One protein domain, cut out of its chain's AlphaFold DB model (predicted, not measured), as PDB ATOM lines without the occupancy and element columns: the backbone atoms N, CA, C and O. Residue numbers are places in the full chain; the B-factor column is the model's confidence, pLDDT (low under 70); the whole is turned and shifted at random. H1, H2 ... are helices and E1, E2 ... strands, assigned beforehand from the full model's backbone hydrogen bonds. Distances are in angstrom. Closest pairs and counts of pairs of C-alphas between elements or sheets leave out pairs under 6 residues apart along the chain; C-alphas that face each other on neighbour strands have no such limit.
ATOM      1  N   GLU A  40      43.216 -32.543  23.638       93.50
ATOM      2  CA  GLU A  40      43.450 -31.211  23.084       93.50
ATOM      3  C   GLU A  40      42.423 -30.884  22.002       93.50
ATOM      4  O   GLU A  40      42.095 -31.732  21.168       93.50
ATOM      5  N   TYR A  41      41.933 -29.645  22.014       95.38
ATOM      6  CA  TYR A  41      40.965 -29.127  21.050       95.38
ATOM      7  C   TYR A  41      41.332 -27.686  20.705       95.38
ATOM      8  O   TYR A  41      41.439 -26.851  21.604       95.38
ATOM      9  N   SER A  42      41.513 -27.369  19.426       96.69
ATOM     10  CA  SER A  42      41.942 -26.027  18.999       96.69
ATOM     11  C   SER A  42      40.777 -25.224  18.432       96.69
ATOM     12  O   SER A  42      39.924 -25.775  17.738       96.69
ATOM     13  N   VAL A  43      40.738 -23.917  18.696       96.81
ATOM     14  CA  VAL A  43      39.697 -23.030  18.155       96.81
ATOM     15  C   VAL A  43      40.263 -21.719  17.621       96.81
ATOM     16  O   VAL A  43      41.098 -21.084  18.266       96.81
ATOM     17  N   VAL A  44      39.805 -21.331  16.428       96.69
ATOM     18  CA  VAL A  44      40.215 -20.117  15.704       96.69
ATOM     19  C   VAL A  44      39.024 -19.420  15.035       96.69
ATOM     20  O   VAL A  44      37.922 -19.971  14.997       96.69
ATOM     21  N   GLY A  45      39.248 -18.223  14.485       95.25
ATOM     22  CA  GLY A  45      38.188 -17.384  13.925       95.25
ATOM     23  C   GLY A  45      37.713 -16.331  14.928       95.25
ATOM     24  O   GLY A  45      38.495 -15.899  15.773       95.25
ATOM     25  N   ASP A  46      36.445 -15.931  14.844       95.19
ATOM     26  CA  ASP A  46      35.857 -14.779  15.544       95.19
ATOM     27  C   ASP A  46      35.605 -15.059  17.055       95.19
ATOM     28  O   ASP A  46      34.482 -14.979  17.556       95.19
ATOM     29  N   VAL A  47      36.654 -15.442  17.793       95.25
ATOM     30  CA  VAL A  47      36.644 -15.770  19.232       95.25
ATOM     31  C   VAL A  47      37.576 -14.840  20.018       95.25
ATOM     32  O   VAL A  47      38.619 -14.432  19.513       95.25
ATOM     33  N   GLN A  48      37.234 -14.513  21.269       95.25
ATOM     34  CA  GLN A  48      38.043 -13.600  22.095       95.25
ATOM     35  C   GLN A  48      39.416 -14.178  22.468       95.25
ATOM     36  O   GLN A  48      40.404 -13.449  22.517       95.25
ATOM     37  N   ALA A  49      39.476 -15.482  22.742       96.31
ATOM     38  CA  ALA A  49      40.684 -16.188  23.151       96.31
ATOM     39  C   ALA A  49      40.939 -17.394  22.227       96.31
ATOM     40  O   ALA A  49      40.600 -18.525  22.572       96.31
ATOM     41  N   PRO A  50      41.521 -17.193  21.034       96.75
ATOM     42  CA  PRO A  50      41.906 -18.307  20.179       96.75
ATOM     43  C   PRO A  50      43.081 -19.072  20.793       96.75
ATOM     44  O   PRO A  50      44.151 -18.504  21.020       96.75
ATOM     45  N   ASN A  51      42.879 -20.354  21.100       97.19
ATOM     46  CA  ASN A  51      43.901 -21.187  21.727       97.19
ATOM     47  C   ASN A  51      43.613 -22.690  21.554       97.19
ATOM     48  O   ASN A  51      42.569 -23.100  21.037       97.19
ATOM     49  N   THR A  52      44.562 -23.515  21.993       96.62
ATOM     50  CA  THR A  52      44.408 -24.958  22.178       96.62
ATOM     51  C   THR A  52      43.997 -25.227  23.621       96.62
ATOM     52  O   THR A  52      44.683 -24.849  24.570       96.62
ATOM     53  N   TYR A  53      42.852 -25.875  23.798       96.31
ATOM     54  CA  TYR A  53      42.232 -26.122  25.088       96.31
ATOM     55  C   TYR A  53      42.350 -27.591  25.478       96.31
ATOM     56  O   TYR A  53      41.822 -28.473  24.804       96.31
ATOM     57  N   GLN A  54      42.992 -27.841  26.616       95.12
ATOM     58  CA  GLN A  54      43.022 -29.155  27.253       95.12
ATOM     59  C   GLN A  54      41.813 -29.341  28.174       95.12
ATOM     60  O   GLN A  54      41.492 -28.463  28.989       95.12
ATOM     61  N   PHE A  55      41.155 -30.498  28.077       92.06
ATOM     62  CA  PHE A  55      40.086 -30.906  28.992       92.06
ATOM     63  C   PHE A  55      40.554 -32.099  29.846       92.06
ATOM     64  O   PHE A  55      40.977 -33.116  29.295       92.06
ATOM     65  N   PRO A  56      40.472 -32.022  31.191       84.25
ATOM     66  CA  PRO A  56      41.127 -32.974  32.102       84.25
ATOM     67  C   PRO A  56      40.457 -34.360  32.179       84.25
ATOM     68  O   PRO A  56      40.838 -35.190  33.004       84.25
ATOM     69  N   HIS A  57      39.427 -34.619  31.370       79.44
ATOM     70  CA  HIS A  57      38.615 -35.831  31.429       79.44
ATOM     71  C   HIS A  57      38.379 -36.382  30.019       79.44
ATOM     72  O   HIS A  57      37.352 -36.096  29.413       79.44
ATOM     73  N   ALA A  58      39.297 -37.220  29.528       67.56
ATOM     74  CA  ALA A  58      39.205 -37.854  28.205       67.56
ATOM     75  C   ALA A  58      37.897 -38.650  27.972       67.56
ATOM     76  O   ALA A  58      37.474 -38.826  26.834       67.56
ATOM     77  N   ASN A  59      37.225 -39.090  29.045       73.12
ATOM     78  CA  ASN A  59      35.948 -39.812  28.975       73.12
ATOM     79  C   ASN A  59      34.707 -38.899  28.920       73.12
ATOM     80  O   ASN A  59      33.597 -39.400  28.739       73.12
ATOM     81  N   ARG A  60      34.846 -37.579  29.108       85.00
ATOM     82  CA  ARG A  60      33.726 -36.640  28.969       85.00
ATOM     83  C   ARG A  60      33.673 -36.165  27.523       85.00
ATOM     84  O   ARG A  60      34.585 -35.488  27.066       85.00
ATOM     85  N   GLN A  61      32.580 -36.477  26.831       89.75
ATOM     86  CA  GLN A  61      32.308 -35.912  25.512       89.75
ATOM     87  C   GLN A  61      32.233 -34.383  25.630       89.75
ATOM     88  O   GLN A  61      31.384 -33.859  26.355       89.75
ATOM     89  N   ILE A  62      33.138 -33.686  24.944       93.81
ATOM     90  CA  ILE A  62      33.184 -32.223  24.884       93.81
ATOM     91  C   ILE A  62      32.306 -31.773  23.722       93.81
ATOM     92  O   ILE A  62      32.415 -32.307  22.619       93.81
ATOM     93  N   ARG A  63      31.415 -30.810  23.950       93.69
ATOM     94  CA  ARG A  63      30.614 -30.199  22.883       93.69
ATOM     95  C   ARG A  63      31.352 -29.019  22.263       93.69
ATOM     96  O   ARG A  63      32.122 -28.339  22.940       93.69
ATOM     97  N   VAL A  64      31.028 -28.699  21.009       94.19
ATOM     98  CA  VAL A  64      31.438 -27.432  20.370       94.19
ATOM     99  C   VAL A  64      31.106 -26.226  21.260       94.19
ATOM    100  O   VAL A  64      31.936 -25.338  21.421       94.19
ATOM    101  N   THR A  65      29.936 -26.224  21.912       93.62
ATOM    102  CA  THR A  65      29.517 -25.170  22.856       93.62
ATOM    103  C   THR A  65      30.476 -24.991  24.024       93.62
ATOM    104  O   THR A  65      30.765 -23.857  24.391       93.62
ATOM    105  N   ASP A  66      30.982 -26.087  24.597       93.94
ATOM    106  CA  ASP A  66      31.870 -26.048  25.764       93.94
ATOM    107  C   ASP A  66      33.220 -25.406  25.393       93.94
ATOM    108  O   ASP A  66      33.792 -24.641  26.171       93.94
ATOM    109  N   LEU A  67      33.715 -25.695  24.182       95.56
ATOM    110  CA  LEU A  67      34.936 -25.108  23.630       95.56
ATOM    111  C   LEU A  67      34.748 -23.621  23.299       95.56
ATOM    112  O   LEU A  67      35.553 -22.792  23.720       95.56
ATOM    113  N   LEU A  68      33.663 -23.275  22.599       95.12
ATOM    114  CA  LEU A  68      33.344 -21.900  22.205       95.12
ATOM    115  C   LEU A  68      33.088 -20.980  23.407       95.12
ATOM    116  O   LEU A  68      33.618 -19.870  23.456       95.12
ATOM    117  N   GLN A  69      32.362 -21.462  24.419       94.19
ATOM    118  CA  GLN A  69      32.152 -20.732  25.670       94.19
ATOM    119  C   GLN A  69      33.481 -20.459  26.389       94.19
ATOM    120  O   GLN A  69      33.683 -19.368  26.919       94.19
ATOM    121  N   ARG A  70      34.410 -21.425  26.387       95.75
ATOM    122  CA  ARG A  70      35.735 -21.280  27.012       95.75
ATOM    123  C   ARG A  70      36.678 -20.357  26.227       95.75
ATOM    124  O   ARG A  70      37.567 -19.762  26.832       95.75
ATOM    125  N   ALA A  71      36.465 -20.217  24.920       96.12
ATOM    126  CA  ALA A  71      37.165 -19.275  24.045       96.12
ATOM    127  C   ALA A  71      36.529 -17.872  23.993       96.12
ATOM    128  O   ALA A  71      37.048 -16.990  23.308       96.12
ATOM    129  N   GLY A  72      35.414 -17.655  24.702       94.44
ATOM    130  CA  GLY A  72      34.704 -16.377  24.717       94.44
ATOM    131  C   GLY A  72      34.113 -16.004  23.356       94.44
ATOM    132  O   GLY A  72      34.260 -14.864  22.925       94.44
ATOM    133  N   SER A  73      33.497 -16.952  22.640       90.94
ATOM    134  CA  SER A  73      32.797 -16.640  21.386       90.94
ATOM    135  C   SER A  73      31.480 -15.893  21.623       90.94
ATOM    136  O   SER A  73      30.854 -15.991  22.681       90.94
ATOM    137  N   GLU A  74      31.001 -15.213  20.584       86.88
ATOM    138  CA  GLU A  74      29.623 -14.723  20.527       86.88
ATOM    139  C   GLU A  74      28.604 -15.880  20.409       86.88
ATOM    140  O   GLU A  74      28.957 -16.987  19.987       86.88
ATOM    141  N   PRO A  75      27.322 -15.652  20.766       82.75
ATOM    142  CA  PRO A  75      26.293 -16.692  20.771       82.75
ATOM    143  C   PRO A  75      25.695 -17.034  19.393       82.75
ATOM    144  O   PRO A  75      24.729 -17.796  19.338       82.75
ATOM    145  N   ARG A  76      26.186 -16.476  18.278       89.69
ATOM    146  CA  ARG A  76      25.684 -16.791  16.926       89.69
ATOM    147  C   ARG A  76      26.803 -16.795  15.899       89.69
ATOM    148  O   ARG A  76      27.596 -15.860  15.857       89.69
ATOM    149  N   GLY A  77      26.835 -17.825  15.062       90.69
ATOM    150  CA  GLY A  77      27.830 -17.938  14.007       90.69
ATOM    151  C   GLY A  77      27.724 -19.210  13.173       90.69
ATOM    152  O   GLY A  77      26.856 -20.066  13.355       90.69
ATOM    153  N   VAL A  78      28.663 -19.362  12.250       90.75
ATOM    154  CA  VAL A  78      28.893 -20.599  11.503       90.75
ATOM    155  C   VAL A  78      30.088 -21.315  12.121       90.75
ATOM    156  O   VAL A  78      31.123 -20.699  12.364       90.75
ATOM    157  N   VAL A  79      29.961 -22.620  12.349       92.44
ATOM    158  CA  VAL A  79      31.046 -23.478  12.822       92.44
ATOM    159  C   VAL A  79      31.464 -24.454  11.723       92.44
ATOM    160  O   VAL A  79      30.653 -25.188  11.156       92.44
ATOM    161  N   ALA A  80      32.763 -24.500  11.448       92.12
ATOM    162  CA  ALA A  80      33.389 -25.569  10.680       92.12
ATOM    163  C   ALA A  80      34.166 -26.487  11.634       92.12
ATOM    164  O   ALA A  80      35.035 -26.016  12.370       92.12
ATOM    165  N   ILE A  81      33.856 -27.788  11.619       92.88
ATOM    166  CA  ILE A  81      34.537 -28.805  12.428       92.88
ATOM    167  C   ILE A  81      35.434 -29.646  11.520       92.88
ATOM    168  O   ILE A  81      34.971 -30.328  10.597       92.88
ATOM    169  N   PHE A  82      36.726 -29.648  11.827       92.00
ATOM    170  CA  PHE A  82      37.732 -30.453  11.151       92.00
ATOM    171  C   PHE A  82      38.236 -31.511  12.139       92.00
ATOM    172  O   PHE A  82      38.832 -31.170  13.161       92.00
ATOM    173  N   ARG A  83      37.993 -32.800  11.862       89.62
ATOM    174  CA  ARG A  83      38.380 -33.880  12.788       89.62
ATOM    175  C   ARG A  83      39.714 -34.492  12.404       89.62
ATOM    176  O   ARG A  83      39.762 -35.243  11.433       89.62
ATOM    177  N   ASN A  84      40.778 -34.138  13.129       74.06
ATOM    178  CA  ASN A  84      42.148 -34.683  13.054       74.06
ATOM    179  C   ASN A  84      42.734 -34.916  11.628       74.06
ATOM    180  O   ASN A  84      43.679 -35.675  11.414       74.06
ATOM    181  N   SER A  85      42.155 -34.274  10.610       65.31
ATOM    182  CA  SER A  85      42.554 -34.360   9.209       65.31
ATOM    183  C   SER A  85      41.969 -33.189   8.407       65.31
ATOM    184  O   SER A  85      40.890 -33.319   7.831       65.31
ATOM    185  N   PRO A  86      42.678 -32.047   8.320       55.41
ATOM    186  CA  PRO A  86      42.270 -30.890   7.517       55.41
ATOM    187  C   PRO A  86      41.833 -31.190   6.077       55.41
ATOM    188  O   PRO A  86      41.018 -30.460   5.528       55.41
ATOM    189  N   ARG A  87      42.330 -32.278   5.472       57.66
ATOM    190  CA  ARG A  87      42.015 -32.683   4.091       57.66
ATOM    191  C   ARG A  87      40.531 -32.928   3.811       57.66
ATOM    192  O   ARG A  87      40.167 -32.967   2.642       57.66
ATOM    193  N   GLN A  88      39.698 -33.123   4.833       57.78
ATOM    194  CA  GLN A  88      38.243 -33.117   4.689       57.78
ATOM    195  C   GLN A  88      37.610 -32.392   5.892       57.78
ATOM    196  O   GLN A  88      37.682 -32.914   7.007       57.78
ATOM    197  N   PRO A  89      36.960 -31.223   5.714       57.22
ATOM    198  CA  PRO A  89      36.019 -30.718   6.711       57.22
ATOM    199  C   PRO A  89      34.878 -31.734   6.840       57.22
ATOM    200  O   PRO A  89      34.081 -31.919   5.925       57.22
ATOM    201  N   ILE A  90      34.832 -32.448   7.966       59.28
ATOM    202  CA  ILE A  90      33.944 -33.608   8.138       59.28
ATOM    203  C   ILE A  90      32.509 -33.183   8.437       59.28
ATOM    204  O   ILE A  90      31.564 -33.900   8.103       59.28
ATOM    205  N   THR A  91      32.313 -32.034   9.082       69.31
ATOM    206  CA  THR A  91      30.973 -31.493   9.306       69.31
ATOM    207  C   THR A  91      31.035 -29.975   9.404       69.31
ATOM    208  O   THR A  91      31.831 -29.413  10.155       69.31
ATOM    209  N   ARG A  92      30.169 -29.309   8.644       71.62
ATOM    210  CA  ARG A  92      29.862 -27.893   8.822       71.62
ATOM    211  C   ARG A  92      28.520 -27.786   9.522       71.62
ATOM    212  O   ARG A  92      27.555 -28.407   9.086       71.62
ATOM    213  N   GLU A  93      28.457 -26.969  10.561       72.25
ATOM    214  CA  GLU A  93      27.259 -26.774  11.370       72.25
ATOM    215  C   GLU A  93      26.992 -25.277  11.525       72.25
ATOM    216  O   GLU A  93      27.875 -24.496  11.876       72.25
ATOM    217  N   THR A  94      25.766 -24.845  11.252       68.19
ATOM    218  CA  THR A  94      25.323 -23.514  11.668       68.19
ATOM    219  C   THR A  94      25.106 -23.542  13.176       68.19
ATOM    220  O   THR A  94      24.309 -24.331  13.686       68.19
ATOM    221  N   PHE A  95      25.854 -22.713  13.904       70.38
ATOM    222  CA  PHE A  95      25.853 -22.712  15.357       70.38
ATOM    223  C   PHE A  95      25.083 -21.510  15.899       70.38
ATOM    224  O   PHE A  95      25.559 -20.377  15.943       70.38
ATOM    225  N   ASP A  96      23.881 -21.796  16.378       72.62
ATOM    226  CA  ASP A  96      23.088 -20.856  17.151       72.62
ATOM    227  C   ASP A  96      23.159 -21.264  18.625       72.62
ATOM    228  O   ASP A  96      22.573 -22.274  19.027       72.62
ATOM    229  N   ALA A  97      23.864 -20.487  19.452       67.62
ATOM    230  CA  ALA A  97      24.010 -20.770  20.881       67.62
ATOM    231  C   ALA A  97      22.699 -20.603  21.667       67.62
ATOM    232  O   ALA A  97      22.669 -20.906  22.857       67.62
ATOM    233  N   ARG A  98      21.597 -20.184  21.022       73.81
ATOM    234  CA  ARG A  98      20.239 -20.359  21.566       73.81
ATOM    235  C   ARG A  98      19.839 -21.835  21.682       73.81
ATOM    236  O   ARG A  98      18.941 -22.151  22.454       73.81
ATOM    237  N   PHE A  99      20.499 -22.736  20.947       83.69
ATOM    238  CA  PHE A  99      20.212 -24.173  20.918       83.69
ATOM    239  C   PHE A  99      21.463 -25.022  21.223       83.69
ATOM    240  O   PHE A  99      21.828 -25.889  20.422       83.69
ATOM    241  N   PRO A 100      22.118 -24.840  22.390       82.06
ATOM    242  CA  PRO A 100      23.376 -25.521  22.716       82.06
ATOM    243  C   PRO A 100      23.214 -27.047  22.814       82.06
ATOM    244  O   PRO A 100      24.160 -27.804  22.627       82.06
ATOM    245  N   GLU A 101      21.992 -27.532  23.038       86.31
ATOM    246  CA  GLU A 101      21.671 -28.960  23.039       86.31
ATOM    247  C   GLU A 101      21.919 -29.638  21.680       86.31
ATOM    248  O   GLU A 101      22.206 -30.837  21.652       86.31
ATOM    249  N   ARG A 102      21.871 -28.879  20.574       86.56
ATOM    250  CA  ARG A 102      22.054 -29.374  19.197       86.56
ATOM    251  C   ARG A 102      23.508 -29.414  18.723       86.56
ATOM    252  O   ARG A 102      23.753 -29.894  17.625       86.56
ATOM    253  N   SER A 103      24.459 -28.917  19.513       88.50
ATOM    254  CA  SER A 103      25.877 -28.896  19.138       88.50
ATOM    255  C   SER A 103      26.470 -30.303  19.024       88.50
ATOM    256  O   SER A 103      26.314 -31.101  19.955       88.50
ATOM    257  N   THR A 104      27.248 -30.574  17.979       91.50
ATOM    258  CA  THR A 104      28.003 -31.829  17.872       91.50
ATOM    259  C   THR A 104      29.109 -31.960  18.926       91.50
ATOM    260  O   THR A 104      29.617 -30.984  19.493       91.50
ATOM    261  N   PHE A 105      29.455 -33.216  19.210       92.94
ATOM    262  CA  PHE A 105      30.557 -33.611  20.081       92.94
ATOM    263  C   PHE A 105      31.890 -33.648  19.326       92.94
ATOM    264  O   PHE A 105      31.974 -34.160  18.209       92.94
ATOM    265  N   LEU A 106      32.931 -33.145  19.980       93.12
ATOM    266  CA  LEU A 106      34.301 -33.106  19.494       93.12
ATOM    267  C   LEU A 106      35.096 -34.324  19.975       93.12
ATOM    268  O   LEU A 106      34.975 -34.759  21.126       93.12
ATOM    269  N   HIS A 107      35.968 -34.826  19.111       91.69
ATOM    270  CA  HIS A 107      36.958 -35.855  19.411       91.69
ATOM    271  C   HIS A 107      38.308 -35.197  19.749       91.69
ATOM    272  O   HIS A 107      38.571 -34.082  19.294       91.69
ATOM    273  N   PRO A 108      39.176 -35.841  20.548       91.56
ATOM    274  CA  PRO A 108      40.518 -35.323  20.810       91.56
ATOM    275  C   PRO A 108      41.299 -35.104  19.503       91.56
ATOM    276  O   PRO A 108      41.359 -36.001  18.660       91.56
ATOM    277  N   GLY A 109      41.897 -33.923  19.339       91.25
ATOM    278  CA  GLY A 109      42.564 -33.499  18.102       91.25
ATOM    279  C   GLY A 109      41.640 -32.867  17.051       91.25
ATOM    280  O   GLY A 109      42.121 -32.460  15.991       91.25
ATOM    281  N   ASP A 110      40.333 -32.756  17.314       93.69
ATOM    282  CA  ASP A 110      39.434 -31.940  16.496       93.69
ATOM    283  C   ASP A 110      39.744 -30.451  16.696       93.69
ATOM    284  O   ASP A 110      40.082 -29.996  17.795       93.69
ATOM    285  N   PHE A 111      39.571 -29.669  15.634       94.00
ATOM    286  CA  PHE A 111      39.659 -28.219  15.709       94.00
ATOM    287  C   PHE A 111      38.475 -27.536  15.029       94.00
ATOM    288  O   PHE A 111      37.863 -28.041  14.083       94.00
ATOM    289  N   VAL A 112      38.137 -26.378  15.583       95.06
ATOM    290  CA  VAL A 112      36.918 -25.626  15.306       95.06
ATOM    291  C   VAL A 112      37.290 -24.268  14.736       95.06
ATOM    292  O   VAL A 112      38.077 -23.530  15.328       95.06
ATOM    293  N   VAL A 113      36.686 -23.914  13.607       94.94
ATOM    294  CA  VAL A 113      36.694 -22.536  13.118       94.94
ATOM    295  C   VAL A 113      35.312 -21.948  13.340       94.94
ATOM    296  O   VAL A 113      34.323 -22.497  12.852       94.94
ATOM    297  N   PHE A 114      35.245 -20.849  14.084       94.94
ATOM    298  CA  PHE A 114      34.012 -20.116  14.349       94.94
ATOM    299  C   PHE A 114      34.011 -18.807  13.565       94.94
ATOM    300  O   PHE A 114      34.975 -18.051  13.638       94.94
ATOM    301  N   ARG A 115      32.933 -18.533  12.827       93.31
ATOM    302  CA  ARG A 115      32.707 -17.245  12.163       93.31
ATOM    303  C   ARG A 115      31.465 -16.584  12.740       93.31
ATOM    304  O   ARG A 115      30.404 -17.205  12.689       93.31
ATOM    305  N   SER A 116      31.568 -15.368  13.270       92.19
ATOM    306  CA  SER A 116      30.393 -14.662  13.799       92.19
ATOM    307  C   SER A 116      29.464 -14.221  12.658       92.19
ATOM    308  O   SER A 116      29.897 -13.986  11.531       92.19
ATOM    309  N   GLU A 117      28.167 -14.096  12.950       88.88
ATOM    310  CA  GLU A 117      27.226 -13.365  12.082       88.88
ATOM    311  C   GLU A 117      27.451 -11.839  12.156       88.88
ATOM    312  O   GLU A 117      27.008 -11.089  11.281       88.88
ATOM    313  N   SER A 118      28.136 -11.373  13.205       87.69
ATOM    314  CA  SER A 118      28.525  -9.979  13.388       87.69
ATOM    315  C   SER A 118      29.546  -9.557  12.333       87.69
ATOM    316  O   SER A 118      30.544 -10.232  12.101       87.69
ATOM    317  N   ARG A 119      29.329  -8.391  11.710       81.19
ATOM    318  CA  ARG A 119      30.278  -7.791  10.751       81.19
ATOM    319  C   ARG A 119      31.435  -7.043  11.428       81.19
ATOM    320  O   ARG A 119      32.197  -6.361  10.746       81.19
ATOM    321  N   LEU A 120      31.533  -7.108  12.755       85.12
ATOM    322  CA  LEU A 120      32.628  -6.498  13.499       85.12
ATOM    323  C   LEU A 120      33.909  -7.298  13.260       85.12
ATOM    324  O   LEU A 120      33.936  -8.510  13.448       85.12
ATOM    325  N   VAL A 121      34.977  -6.608  12.861       83.44
ATOM    326  CA  VAL A 121      36.306  -7.219  12.752       83.44
ATOM    327  C   VAL A 121      36.760  -7.621  14.162       83.44
ATOM    328  O   VAL A 121      36.740  -6.766  15.054       83.44
ATOM    329  N   PRO A 122      37.161  -8.882  14.404       85.88
ATOM    330  CA  PRO A 122      37.605  -9.306  15.724       85.88
ATOM    331  C   PRO A 122      38.893  -8.576  16.112       85.88
ATOM    332  O   PRO A 122      39.786  -8.379  15.287       85.88
ATOM    333  N   ALA A 123      39.013  -8.221  17.393       87.25
ATOM    334  CA  ALA A 123      40.190  -7.528  17.926       87.25
ATOM    335  C   ALA A 123      41.492  -8.346  17.792       87.25
ATOM    336  O   ALA A 123      42.581  -7.778  17.790       87.25
ATOM    337  N   VAL A 124      41.379  -9.674  17.678       92.31
ATOM    338  CA  VAL A 124      42.493 -10.590  17.427       92.31
ATOM    339  C   VAL A 124      42.192 -11.370  16.155       92.31
ATOM    340  O   VAL A 124      41.322 -12.236  16.137       92.31
ATOM    341  N   GLN A 125      42.935 -11.085  15.090       95.62
ATOM    342  CA  GLN A 125      42.872 -11.869  13.864       95.62
ATOM    343  C   GLN A 125      43.901 -12.998  13.927       95.62
ATOM    344  O   GLN A 125      45.080 -12.790  14.213       95.62
ATOM    345  N   ASN A 126      43.449 -14.219  13.669       97.56
ATOM    346  CA  ASN A 126      44.274 -15.420  13.701       97.56
ATOM    347  C   ASN A 126      43.910 -16.438  12.605       97.56
ATOM    348  O   ASN A 126      42.840 -16.368  11.997       97.56
ATOM    349  N   ALA A 127      44.794 -17.412  12.418       97.31
ATOM    350  CA  ALA A 127      44.608 -18.636  11.641       97.31
ATOM    351  C   ALA A 127      45.148 -19.845  12.436       97.31
ATOM    352  O   ALA A 127      45.864 -19.667  13.427       97.31
ATOM    353  N   LEU A 128      44.830 -21.071  12.014       96.69
ATOM    354  CA  LEU A 128      45.394 -22.298  12.598       96.69
ATOM    355  C   LEU A 128      46.418 -22.920  11.648       96.69
ATOM    356  O   LEU A 128      46.142 -23.060  10.463       96.69
ATOM    357  N   ILE A 129      47.558 -23.363  12.165       96.38
ATOM    358  CA  ILE A 129      48.528 -24.191  11.445       96.38
ATOM    359  C   ILE A 129      48.417 -25.626  11.954       96.38
ATOM    360  O   ILE A 129      48.407 -25.857  13.164       96.38
ATOM    361  N   VAL A 130      48.367 -26.593  11.041       94.50
ATOM    362  CA  VAL A 130      48.281 -28.023  11.354       94.50
ATOM    363  C   VAL A 130      49.532 -28.743  10.861       94.50
ATOM    364  O   VAL A 130      49.854 -28.732   9.672       94.50
ATOM    365  N   PHE A 131      50.226 -29.382  11.798       93.12
ATOM    366  CA  PHE A 131      51.433 -30.176  11.589       93.12
ATOM    367  C   PHE A 131      51.123 -31.672  11.724       93.12
ATOM    368  O   PHE A 131      50.008 -32.075  12.052       93.12
ATOM    369  N   SER A 132      52.113 -32.531  11.471       89.19
ATOM    370  CA  SER A 132      51.976 -33.985  11.647       89.19
ATOM    371  C   SER A 132      51.904 -34.410  13.118       89.19
ATOM    372  O   SER A 132      51.435 -35.504  13.413       89.19
ATOM    373  N   ASN A 133      52.362 -33.547  14.028       89.56
ATOM    374  CA  ASN A 133      52.502 -33.791  15.461       89.56
ATOM    375  C   ASN A 133      51.657 -32.852  16.345       89.56
ATOM    376  O   ASN A 133      51.832 -32.868  17.559       89.56
ATOM    377  N   GLY A 134      50.774 -32.026  15.771       91.69
ATOM    378  CA  GLY A 134      49.934 -31.106  16.542       91.69
ATOM    379  C   GLY A 134      49.406 -29.918  15.740       91.69
ATOM    380  O   GLY A 134      49.422 -29.913  14.508       91.69
ATOM    381  N   THR A 135      48.952 -28.884  16.450       94.81
ATOM    382  CA  THR A 135      48.477 -27.623  15.859       94.81
ATOM    383  C   THR A 135      49.118 -26.422  16.552       94.81
ATOM    384  O   THR A 135      49.486 -26.509  17.722       94.81
ATOM    385  N   ALA A 136      49.255 -25.300  15.845       96.25
ATOM    386  CA  ALA A 136      49.734 -24.038  16.404       96.25
ATOM    387  C   ALA A 136      48.881 -22.865  15.916       96.25
ATOM    388  O   ALA A 136      48.389 -22.865  14.789       96.25
ATOM    389  N   HIS A 137      48.734 -21.841  16.752       96.69
ATOM    390  CA  HIS A 137      47.983 -20.633  16.412       96.69
ATOM    391  C   HIS A 137      48.887 -19.628  15.704       96.69
ATOM    392  O   HIS A 137      49.992 -19.339  16.165       96.69
ATOM    393  N   LEU A 138      48.408 -19.090  14.586       96.94
ATOM    394  CA  LEU A 138      49.083 -18.074  13.789       96.94
ATOM    395  C   LEU A 138      48.395 -16.721  14.019       96.94
ATOM    396  O   LEU A 138      47.329 -16.495  13.441       96.94
ATOM    397  N   PRO A 139      48.953 -15.820  14.845       96.50
ATOM    398  CA  PRO A 139      48.439 -14.459  14.958       96.50
ATOM    399  C   PRO A 139      48.699 -13.683  13.656       96.50
ATOM    400  O   PRO A 139      49.774 -13.786  13.060       96.50
ATOM    401  N   LEU A 140      47.715 -12.894  13.228       96.31
ATOM    402  CA  LEU A 140      47.739 -12.074  12.018       96.31
ATOM    403  C   LEU A 140      47.613 -10.602  12.433       96.31
ATOM    404  O   LEU A 140      46.534 -10.154  12.803       96.31
ATOM    405  N   GLN A 141      48.710  -9.844  12.383       90.56
ATOM    406  CA  GLN A 141      48.723  -8.449  12.857       90.56
ATOM    407  C   GLN A 141      47.912  -7.493  11.965       90.56
ATOM    408  O   GLN A 141      47.385  -6.497  12.445       90.56
ATOM    409  N   THR A 142      47.810  -7.805  10.673       89.75
ATOM    410  CA  THR A 142      47.123  -7.008   9.640       89.75
ATOM    411  C   THR A 142      45.972  -7.784   8.983       89.75
ATOM    412  O   THR A 142      45.550  -7.468   7.873       89.75
ATOM    413  N   GLY A 143      45.498  -8.860   9.624       90.38
ATOM    414  CA  GLY A 143      44.423  -9.734   9.127       90.38
ATOM    415  C   GLY A 143      44.792 -10.658   7.966       90.38
ATOM    416  O   GLY A 143      44.034 -11.578   7.649       90.38
ATOM    417  N   ALA A 144      45.965 -10.453   7.372       95.25
ATOM    418  CA  ALA A 144      46.505 -11.227   6.269       95.25
ATOM    419  C   ALA A 144      48.010 -11.463   6.469       95.25
ATOM    420  O   ALA A 144      48.707 -10.620   7.030       95.25
ATOM    421  N   ARG A 145      48.526 -12.599   5.993       97.00
ATOM    422  CA  ARG A 145      49.960 -12.914   6.028       97.00
ATOM    423  C   ARG A 145      50.388 -13.713   4.808       97.00
ATOM    424  O   ARG A 145      49.740 -14.701   4.477       97.00
ATOM    425  N   SER A 146      51.462 -13.303   4.133       97.25
ATOM    426  CA  SER A 146      51.896 -13.984   2.904       97.25
ATOM    427  C   SER A 146      52.444 -15.389   3.183       97.25
ATOM    428  O   SER A 146      53.056 -15.640   4.225       97.25
ATOM    429  N   VAL A 147      52.255 -16.311   2.236       96.69
ATOM    430  CA  VAL A 147      52.786 -17.678   2.337       96.69
ATOM    431  C   VAL A 147      54.318 -17.689   2.368       96.69
ATOM    432  O   VAL A 147      54.881 -18.433   3.166       96.69
ATOM    433  N   ILE A 148      55.005 -16.833   1.599       96.81
ATOM    434  CA  ILE A 148      56.474 -16.683   1.679       96.81
ATOM    435  C   ILE A 148      56.928 -16.321   3.095       96.81
ATOM    436  O   ILE A 148      57.867 -16.927   3.607       96.81
ATOM    437  N   GLU A 149      56.284 -15.347   3.734       96.62
ATOM    438  CA  GLU A 149      56.656 -14.897   5.078       96.62
ATOM    439  C   GLU A 149      56.406 -15.995   6.124       96.62
ATOM    440  O   GLU A 149      57.265 -16.259   6.969       96.62
ATOM    441  N   LEU A 150      55.271 -16.697   6.016       96.81
ATOM    442  CA  LEU A 150      54.953 -17.851   6.854       96.81
ATOM    443  C   LEU A 150      55.993 -18.973   6.701       96.81
ATOM    444  O   LEU A 150      56.528 -19.453   7.701       96.81
ATOM    445  N   LEU A 151      56.317 -19.368   5.467       95.94
ATOM    446  CA  LEU A 151      57.311 -20.411   5.186       95.94
ATOM    447  C   LEU A 151      58.710 -19.995   5.659       95.94
ATOM    448  O   LEU A 151      59.420 -20.808   6.243       95.94
ATOM    449  N   THR A 152      59.065 -18.716   5.508       96.38
ATOM    450  CA  THR A 152      60.346 -18.161   5.965       96.38
ATOM    451  C   THR A 152      60.462 -18.209   7.491       96.38
ATOM    452  O   THR A 152      61.489 -18.648   8.008       96.38
ATOM    453  N   GLN A 153      59.406 -17.852   8.237       95.56
ATOM    454  CA  GLN A 153      59.398 -18.012   9.698       95.56
ATOM    455  C   GLN A 153      59.529 -19.487  10.114       95.56
ATOM    456  O   GLN A 153      60.222 -19.795  11.083       95.56
ATOM    457  N   LEU A 154      58.896 -20.398   9.372       95.00
ATOM    458  CA  LEU A 154      58.973 -21.844   9.600       95.00
ATOM    459  C   LEU A 154      60.278 -22.483   9.089       95.00
ATOM    460  O   LEU A 154      60.471 -23.682   9.279       95.00
ATOM    461  N   ARG A 155      61.178 -21.703   8.466       96.06
ATOM    462  CA  ARG A 155      62.418 -22.166   7.810       96.06
ATOM    463  C   ARG A 155      62.182 -23.239   6.733       96.06
ATOM    464  O   ARG A 155      63.042 -24.084   6.497       96.06
ATOM    465  N   ALA A 156      61.021 -23.195   6.086       93.38
ATOM    466  CA  ALA A 156      60.676 -24.011   4.927       93.38
ATOM    467  C   ALA A 156      61.063 -23.293   3.622       93.38
ATOM    468  O   ALA A 156      61.252 -22.075   3.599       93.38
ATOM    469  N   GLU A 157      61.167 -24.033   2.516       94.25
ATOM    470  CA  GLU A 157      61.474 -23.428   1.216       94.25
ATOM    471  C   GLU A 157      60.325 -22.533   0.735       94.25
ATOM    472  O   GLU A 157      59.176 -22.965   0.640       94.25
ATOM    473  N   SER A 158      60.640 -21.295   0.345       92.50
ATOM    474  CA  SER A 158      59.673 -20.317  -0.183       92.50
ATOM    475  C   SER A 158      59.026 -20.723  -1.518       92.50
ATOM    476  O   SER A 158      58.051 -20.105  -1.946       92.50
ATOM    477  N   SER A 159      59.556 -21.767  -2.163       92.62
ATOM    478  CA  SER A 159      59.037 -22.411  -3.373       92.62
ATOM    479  C   SER A 159      57.819 -23.310  -3.112       92.62
ATOM    480  O   SER A 159      57.096 -23.635  -4.056       92.62
ATOM    481  N   MET A 160      57.588 -23.746  -1.867       93.38
ATOM    482  CA  MET A 160      56.533 -24.705  -1.525       93.38
ATOM    483  C   MET A 160      55.132 -24.103  -1.672       93.38
ATOM    484  O   MET A 160      54.906 -22.916  -1.439       93.38
ATOM    485  N   SER A 161      54.162 -24.945  -2.040       94.06
ATOM    486  CA  SER A 161      52.744 -24.593  -1.920       94.06
ATOM    487  C   SER A 161      52.144 -25.140  -0.636       94.06
ATOM    488  O   SER A 161      52.490 -26.240  -0.201       94.06
ATOM    489  N   VAL A 162      51.194 -24.396  -0.080       94.62
ATOM    490  CA  VAL A 162      50.503 -24.753   1.157       94.62
ATOM    491  C   VAL A 162      49.017 -24.939   0.881       94.62
ATOM    492  O   VAL A 162      48.390 -24.108   0.225       94.62
ATOM    493  N   VAL A 163      48.448 -26.030   1.387       93.69
ATOM    494  CA  VAL A 163      47.005 -26.269   1.336       93.69
ATOM    495  C   VAL A 163      46.353 -25.489   2.472       93.69
ATOM    496  O   VAL A 163      46.737 -25.656   3.628       93.69
ATOM    497  N   ILE A 164      45.354 -24.670   2.156       94.12
ATOM    498  CA  ILE A 164      44.506 -24.026   3.159       94.12
ATOM    499  C   ILE A 164      43.057 -24.489   3.026       94.12
ATOM    500  O   ILE A 164      42.577 -24.763   1.926       94.12
ATOM    501  N   CYS A 165      42.343 -24.518   4.145       93.31
ATOM    502  CA  CYS A 165      40.888 -24.531   4.176       93.31
ATOM    503  C   CYS A 165      40.420 -23.148   4.629       93.31
ATOM    504  O   CYS A 165      40.601 -22.778   5.792       93.31
ATOM    505  N   ARG A 166      39.841 -22.387   3.702       93.56
ATOM    506  CA  ARG A 166      39.273 -21.065   3.950       93.56
ATOM    507  C   ARG A 166      37.819 -21.203   4.368       93.56
ATOM    508  O   ARG A 166      37.054 -21.934   3.744       93.56
ATOM    509  N   THR A 167      37.438 -20.489   5.423       88.75
ATOM    510  CA  THR A 167      36.058 -20.453   5.919       88.75
ATOM    511  C   THR A 167      35.442 -19.085   5.645       88.75
ATOM    512  O   THR A 167      35.643 -18.125   6.391       88.75
ATOM    513  N   SER A 168      34.685 -18.985   4.555       85.00
ATOM    514  CA  SER A 168      33.794 -17.853   4.312       85.00
ATOM    515  C   SER A 168      32.417 -18.165   4.910       85.00
ATOM    516  O   SER A 168      31.975 -19.311   4.969       85.00
ATOM    517  N   ALA A 169      31.683 -17.157   5.370       73.81
ATOM    518  CA  ALA A 169      30.247 -17.332   5.558       73.81
ATOM    519  C   ALA A 169      29.590 -17.076   4.183       73.81
ATOM    520  O   ALA A 169      29.611 -15.920   3.764       73.81
ATOM    521  N   PRO A 170      29.052 -18.082   3.449       75.12
ATOM    522  CA  PRO A 170      28.625 -19.407   3.895       75.12
ATOM    523  C   PRO A 170      29.271 -20.592   3.129       75.12
ATOM    524  O   PRO A 170      28.542 -21.513   2.756       75.12
ATOM    525  N   GLN A 171      30.585 -20.623   2.885       85.12
ATOM    526  CA  GLN A 171      31.273 -21.699   2.148       85.12
ATOM    527  C   GLN A 171      32.596 -22.124   2.823       85.12
ATOM    528  O   GLN A 171      33.230 -21.367   3.553       85.12
ATOM    529  N   ILE A 172      33.007 -23.378   2.618       88.19
ATOM    530  CA  ILE A 172      34.334 -23.860   3.026       88.19
ATOM    531  C   ILE A 172      35.055 -24.276   1.755       88.19
ATOM    532  O   ILE A 172      34.613 -25.197   1.071       88.19
ATOM    533  N   GLU A 173      36.153 -23.597   1.453       91.06
ATOM    534  CA  GLU A 173      36.930 -23.799   0.234       91.06
ATOM    535  C   GLU A 173      38.302 -24.364   0.579       91.06
ATOM    536  O   GLU A 173      38.956 -23.910   1.519       91.06
ATOM    537  N   GLN A 174      38.762 -25.344  -0.195       91.38
ATOM    538  CA  GLN A 174      40.134 -25.828  -0.112       91.38
ATOM    539  C   GLN A 174      40.951 -25.183  -1.232       91.38
ATOM    540  O   GLN A 174      40.705 -25.433  -2.409       91.38
ATOM    541  N   LEU A 175      41.926 -24.357  -0.860       93.88
ATOM    542  CA  LEU A 175      42.760 -23.593  -1.787       93.88
ATOM    543  C   LEU A 175      44.221 -24.038  -1.656       93.88
ATOM    544  O   LEU A 175      44.661 -24.470  -0.590       93.88
ATOM    545  N   ILE A 176      44.994 -23.917  -2.734       94.88
ATOM    546  CA  ILE A 176      46.445 -24.138  -2.718       94.88
ATOM    547  C   ILE A 176      47.108 -22.775  -2.884       94.88
ATOM    548  O   ILE A 176      47.081 -22.210  -3.976       94.88
ATOM    549  N   LEU A 177      47.690 -22.248  -1.806       95.88
ATOM    550  CA  LEU A 177      48.360 -20.953  -1.824       95.88
ATOM    551  C   LEU A 177      49.865 -21.076  -2.096       95.88
ATOM    552  O   LEU A 177      50.517 -22.054  -1.717       95.88
ATOM    553  N   ARG A 178      50.414 -20.060  -2.767       94.94
ATOM    554  CA  ARG A 178      51.807 -19.962  -3.217       94.94
ATOM    555  C   ARG A 178      52.317 -18.526  -3.119       94.94
ATOM    556  O   ARG A 178      51.574 -17.575  -3.359       94.94
ATOM    557  N   GLY A 179      53.615 -18.372  -2.871       93.81
ATOM    558  CA  GLY A 179      54.298 -17.093  -3.055       93.81
ATOM    559  C   GLY A 179      53.736 -15.962  -2.181       93.81
ATOM    560  O   GLY A 179      53.645 -16.078  -0.959       93.81
ATOM    561  N   SER A 180      53.361 -14.858  -2.826       96.50
ATOM    562  CA  SER A 180      52.797 -13.659  -2.194       96.50
ATOM    563  C   SER A 180      51.329 -13.790  -1.769       96.50
ATOM    564  O   SER A 180      50.816 -12.890  -1.106       96.50
ATOM    565  N   GLN A 181      50.637 -14.883  -2.119       97.25
ATOM    566  CA  GLN A 181      49.248 -15.094  -1.706       97.25
ATOM    567  C   GLN A 181      49.134 -15.164  -0.179       97.25
ATOM    568  O   GLN A 181      50.030 -15.673   0.499       97.25
ATOM    569  N   ALA A 182      48.029 -14.649   0.362       97.19
ATOM    570  CA  ALA A 182      47.874 -14.450   1.797       97.19
ATOM    571  C   ALA A 182      46.940 -15.468   2.468       97.19
ATOM    572  O   ALA A 182      45.802 -15.681   2.035       97.19
ATOM    573  N   VAL A 183      47.424 -16.013   3.585       97.19
ATOM    574  CA  VAL A 183      46.619 -16.617   4.650       97.19
ATOM    575  C   VAL A 183      45.815 -15.501   5.316       97.19
ATOM    576  O   VAL A 183      46.362 -14.439   5.615       97.19
ATOM    577  N   GLN A 184      44.526 -15.730   5.520       96.75
ATOM    578  CA  GLN A 184      43.557 -14.777   6.056       96.75
ATOM    579  C   GLN A 184      43.028 -15.227   7.420       96.75
ATOM    580  O   GLN A 184      43.218 -16.365   7.854       96.75
ATOM    581  N   HIS A 185      42.326 -14.320   8.095       96.12
ATOM    582  CA  HIS A 185      41.627 -14.640   9.330       96.12
ATOM    583  C   HIS A 185      40.622 -15.797   9.167       96.12
ATOM    584  O   HIS A 185      39.748 -15.758   8.297       96.12
ATOM    585  N   GLY A 186      40.722 -16.799  10.047       95.19
ATOM    586  CA  GLY A 186      39.880 -17.997  10.035       95.19
ATOM    587  C   GLY A 186      40.307 -19.067   9.021       95.19
ATOM    588  O   GLY A 186      39.579 -20.044   8.836       95.19
ATOM    589  N   ASP A 187      41.462 -18.918   8.366       96.12
ATOM    590  CA  ASP A 187      42.045 -19.993   7.561       96.12
ATOM    591  C   ASP A 187      42.639 -21.100   8.452       96.12
ATOM    592  O   ASP A 187      43.198 -20.855   9.527       96.12
ATOM    593  N   VAL A 188      42.576 -22.333   7.952       95.50
ATOM    594  CA  VAL A 188      43.326 -23.484   8.468       95.50
ATOM    595  C   VAL A 188      44.401 -23.843   7.453       95.50
ATOM    596  O   VAL A 188      44.093 -24.076   6.291       95.50
ATOM    597  N   VAL A 189      45.650 -23.925   7.890       95.62
ATOM    598  CA  VAL A 189      46.841 -24.132   7.063       95.62
ATOM    599  C   VAL A 189      47.380 -25.550   7.294       95.62
ATOM    600  O   VAL A 189      47.918 -25.832   8.362       95.62
ATOM    601  N   ASP A 190      47.241 -26.459   6.322       94.19
ATOM    602  CA  ASP A 190      47.718 -27.849   6.429       94.19
ATOM    603  C   ASP A 190      49.152 -27.986   5.894       94.19
ATOM    604  O   ASP A 190      49.393 -27.990   4.685       94.19
ATOM    605  N   LEU A 191      50.114 -28.131   6.811       93.31
ATOM    606  CA  LEU A 191      51.535 -28.327   6.503       93.31
ATOM    607  C   LEU A 191      51.962 -29.801   6.527       93.31
ATOM    608  O   LEU A 191      53.117 -30.112   6.239       93.31
ATOM    609  N   ARG A 192      51.052 -30.739   6.823       89.81
ATOM    610  CA  ARG A 192      51.360 -32.187   6.855       89.81
ATOM    611  C   ARG A 192      51.756 -32.739   5.488       89.81
ATOM    612  O   ARG A 192      52.329 -33.822   5.391       89.81
ATOM    613  N   HIS A 193      51.413 -32.005   4.434       83.00
ATOM    614  CA  HIS A 193      51.592 -32.389   3.043       83.00
ATOM    615  C   HIS A 193      52.127 -31.219   2.215       83.00
ATOM    616  O   HIS A 193      51.580 -30.911   1.157       83.00
ATOM    617  N   LEU A 194      53.185 -30.567   2.708       84.06
ATOM    618  CA  LEU A 194      53.954 -29.594   1.934       84.06
ATOM    619  C   LEU A 194      54.397 -30.215   0.603       84.06
ATOM    620  O   LEU A 194      55.158 -31.183   0.572       84.06
ATOM    621  N   THR A 195      53.905 -29.654  -0.499       78.62
ATOM    622  CA  THR A 195      54.290 -30.049  -1.851       78.62
ATOM    623  C   THR A 195      55.325 -29.070  -2.391       78.62
ATOM    624  O   THR A 195      55.068 -27.872  -2.544       78.62
ATOM    625  N   LEU A 196      56.508 -29.600  -2.701       79.50
ATOM    626  CA  LEU A 196      57.521 -28.906  -3.489       79.50
ATOM    627  C   LEU A 196      56.972 -28.666  -4.900       79.50
ATOM    628  O   LEU A 196      56.587 -29.612  -5.590       79.50
ATOM    629  N   ASN A 197      56.945 -27.407  -5.340       66.38
ATOM    630  CA  ASN A 197      56.570 -27.060  -6.708       66.38
ATOM    631  C   ASN A 197      57.750 -27.329  -7.653       66.38
ATOM    632  O   ASN A 197      58.484 -26.411  -8.014       66.38
TER     633      ASN A 197
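What this domain is: This is residues 40 to 197 of the 541 residues of an uncharacterized protein of Planctomycetaceae bacterium (UniProt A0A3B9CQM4). Two strongly twisted five-stranded sheets sit partly face to face as a sandwich, the strands of the one at 36 degrees to those of the other; E1 to E5 build one sheet, and E6, E7, E9, E10 and E12 the other. The first sheet curls round the short helix H1; by the second lie the short helix H2 and the small strand pair E8 and E11. The printed part has 158 residues with two named helices and twelve named strands, in the order E1 E2 H1 E3 E4 E5 E6 E7 E8 H2 E9 E10 E11 E12; its class is mostly strand, with 73 of the 87 residues in named elements held by strands. Both large sheets are mixed, E2 E1 E5 E3 E4 and E7 E6 E12 E9 E10. The whole is compact, with a radius of gyration of the C-alphas of 15.1 A and spans of 46 by 35 by 23 A.

Where its parts are: Find C-alpha 40 at (43.450, -31.211, 23.084), where E1 begins and runs to 45. E2 follows at residues 51 to 55, H1 at 64 to 70, E3 at 76 to 83, 21.7 A long, E4 at 91 to 96 and E5 at 110 to 116, 19.7 A long. Look next for C-alpha 126 at (44.274, -15.420, 13.701), where E6 begins and runs to 131. Then come E7, 134 to 139; E8, 144 to 146; H2, 147 to 153; E9, 161 to 168, 21.1 A long; E10, 171 to 177; E11, 182 to 184; and E12, 188 to 195, which bends by 81 degrees at residue 192 and ends at (54.290, -30.049, -1.851).

How they stand to each other: In the first sheet E1 and E5 are parallel, with N 112 and O 42 at 2.9 A, within hydrogen-bond range. The hairpin E1 and E2 has N 53 and O 41 at 2.8 A; antiparallel E5 and E3 have N 78 and O 115 at 2.8 A. E2, H1 and E3 form a split strand-helix-strand unit, two strands of one sheet joined along the chain through a helix, with E1 and E5 between them in the sheet; its crossover is right-handed. H1 is on this sheet; its closest C-alphas to E1 are Leu 67 and Val 43, 7.5 A. In the second sheet E6 and E12 are parallel, with N 189 and O 128 at 2.8 A. H2 is on this sheet; its closest C-alphas to E10 are Val 147 and Leu 177, 6.9 A. Between the sheets, the closest C-alphas of E1 and E6 are Val 44 and Ala 127, 6.2 A. In both helices every O i to N i+4 pair is within hydrogen-bond range.

The domain as a whole: The C-alphas farthest apart are Arg 98 and Asn 197, 46.5 A. The printed part has no cut, and the link E4 to E5 is long. Residues 58, 85 to 91, 94, 97 and 197 are under 70 in pLDDT.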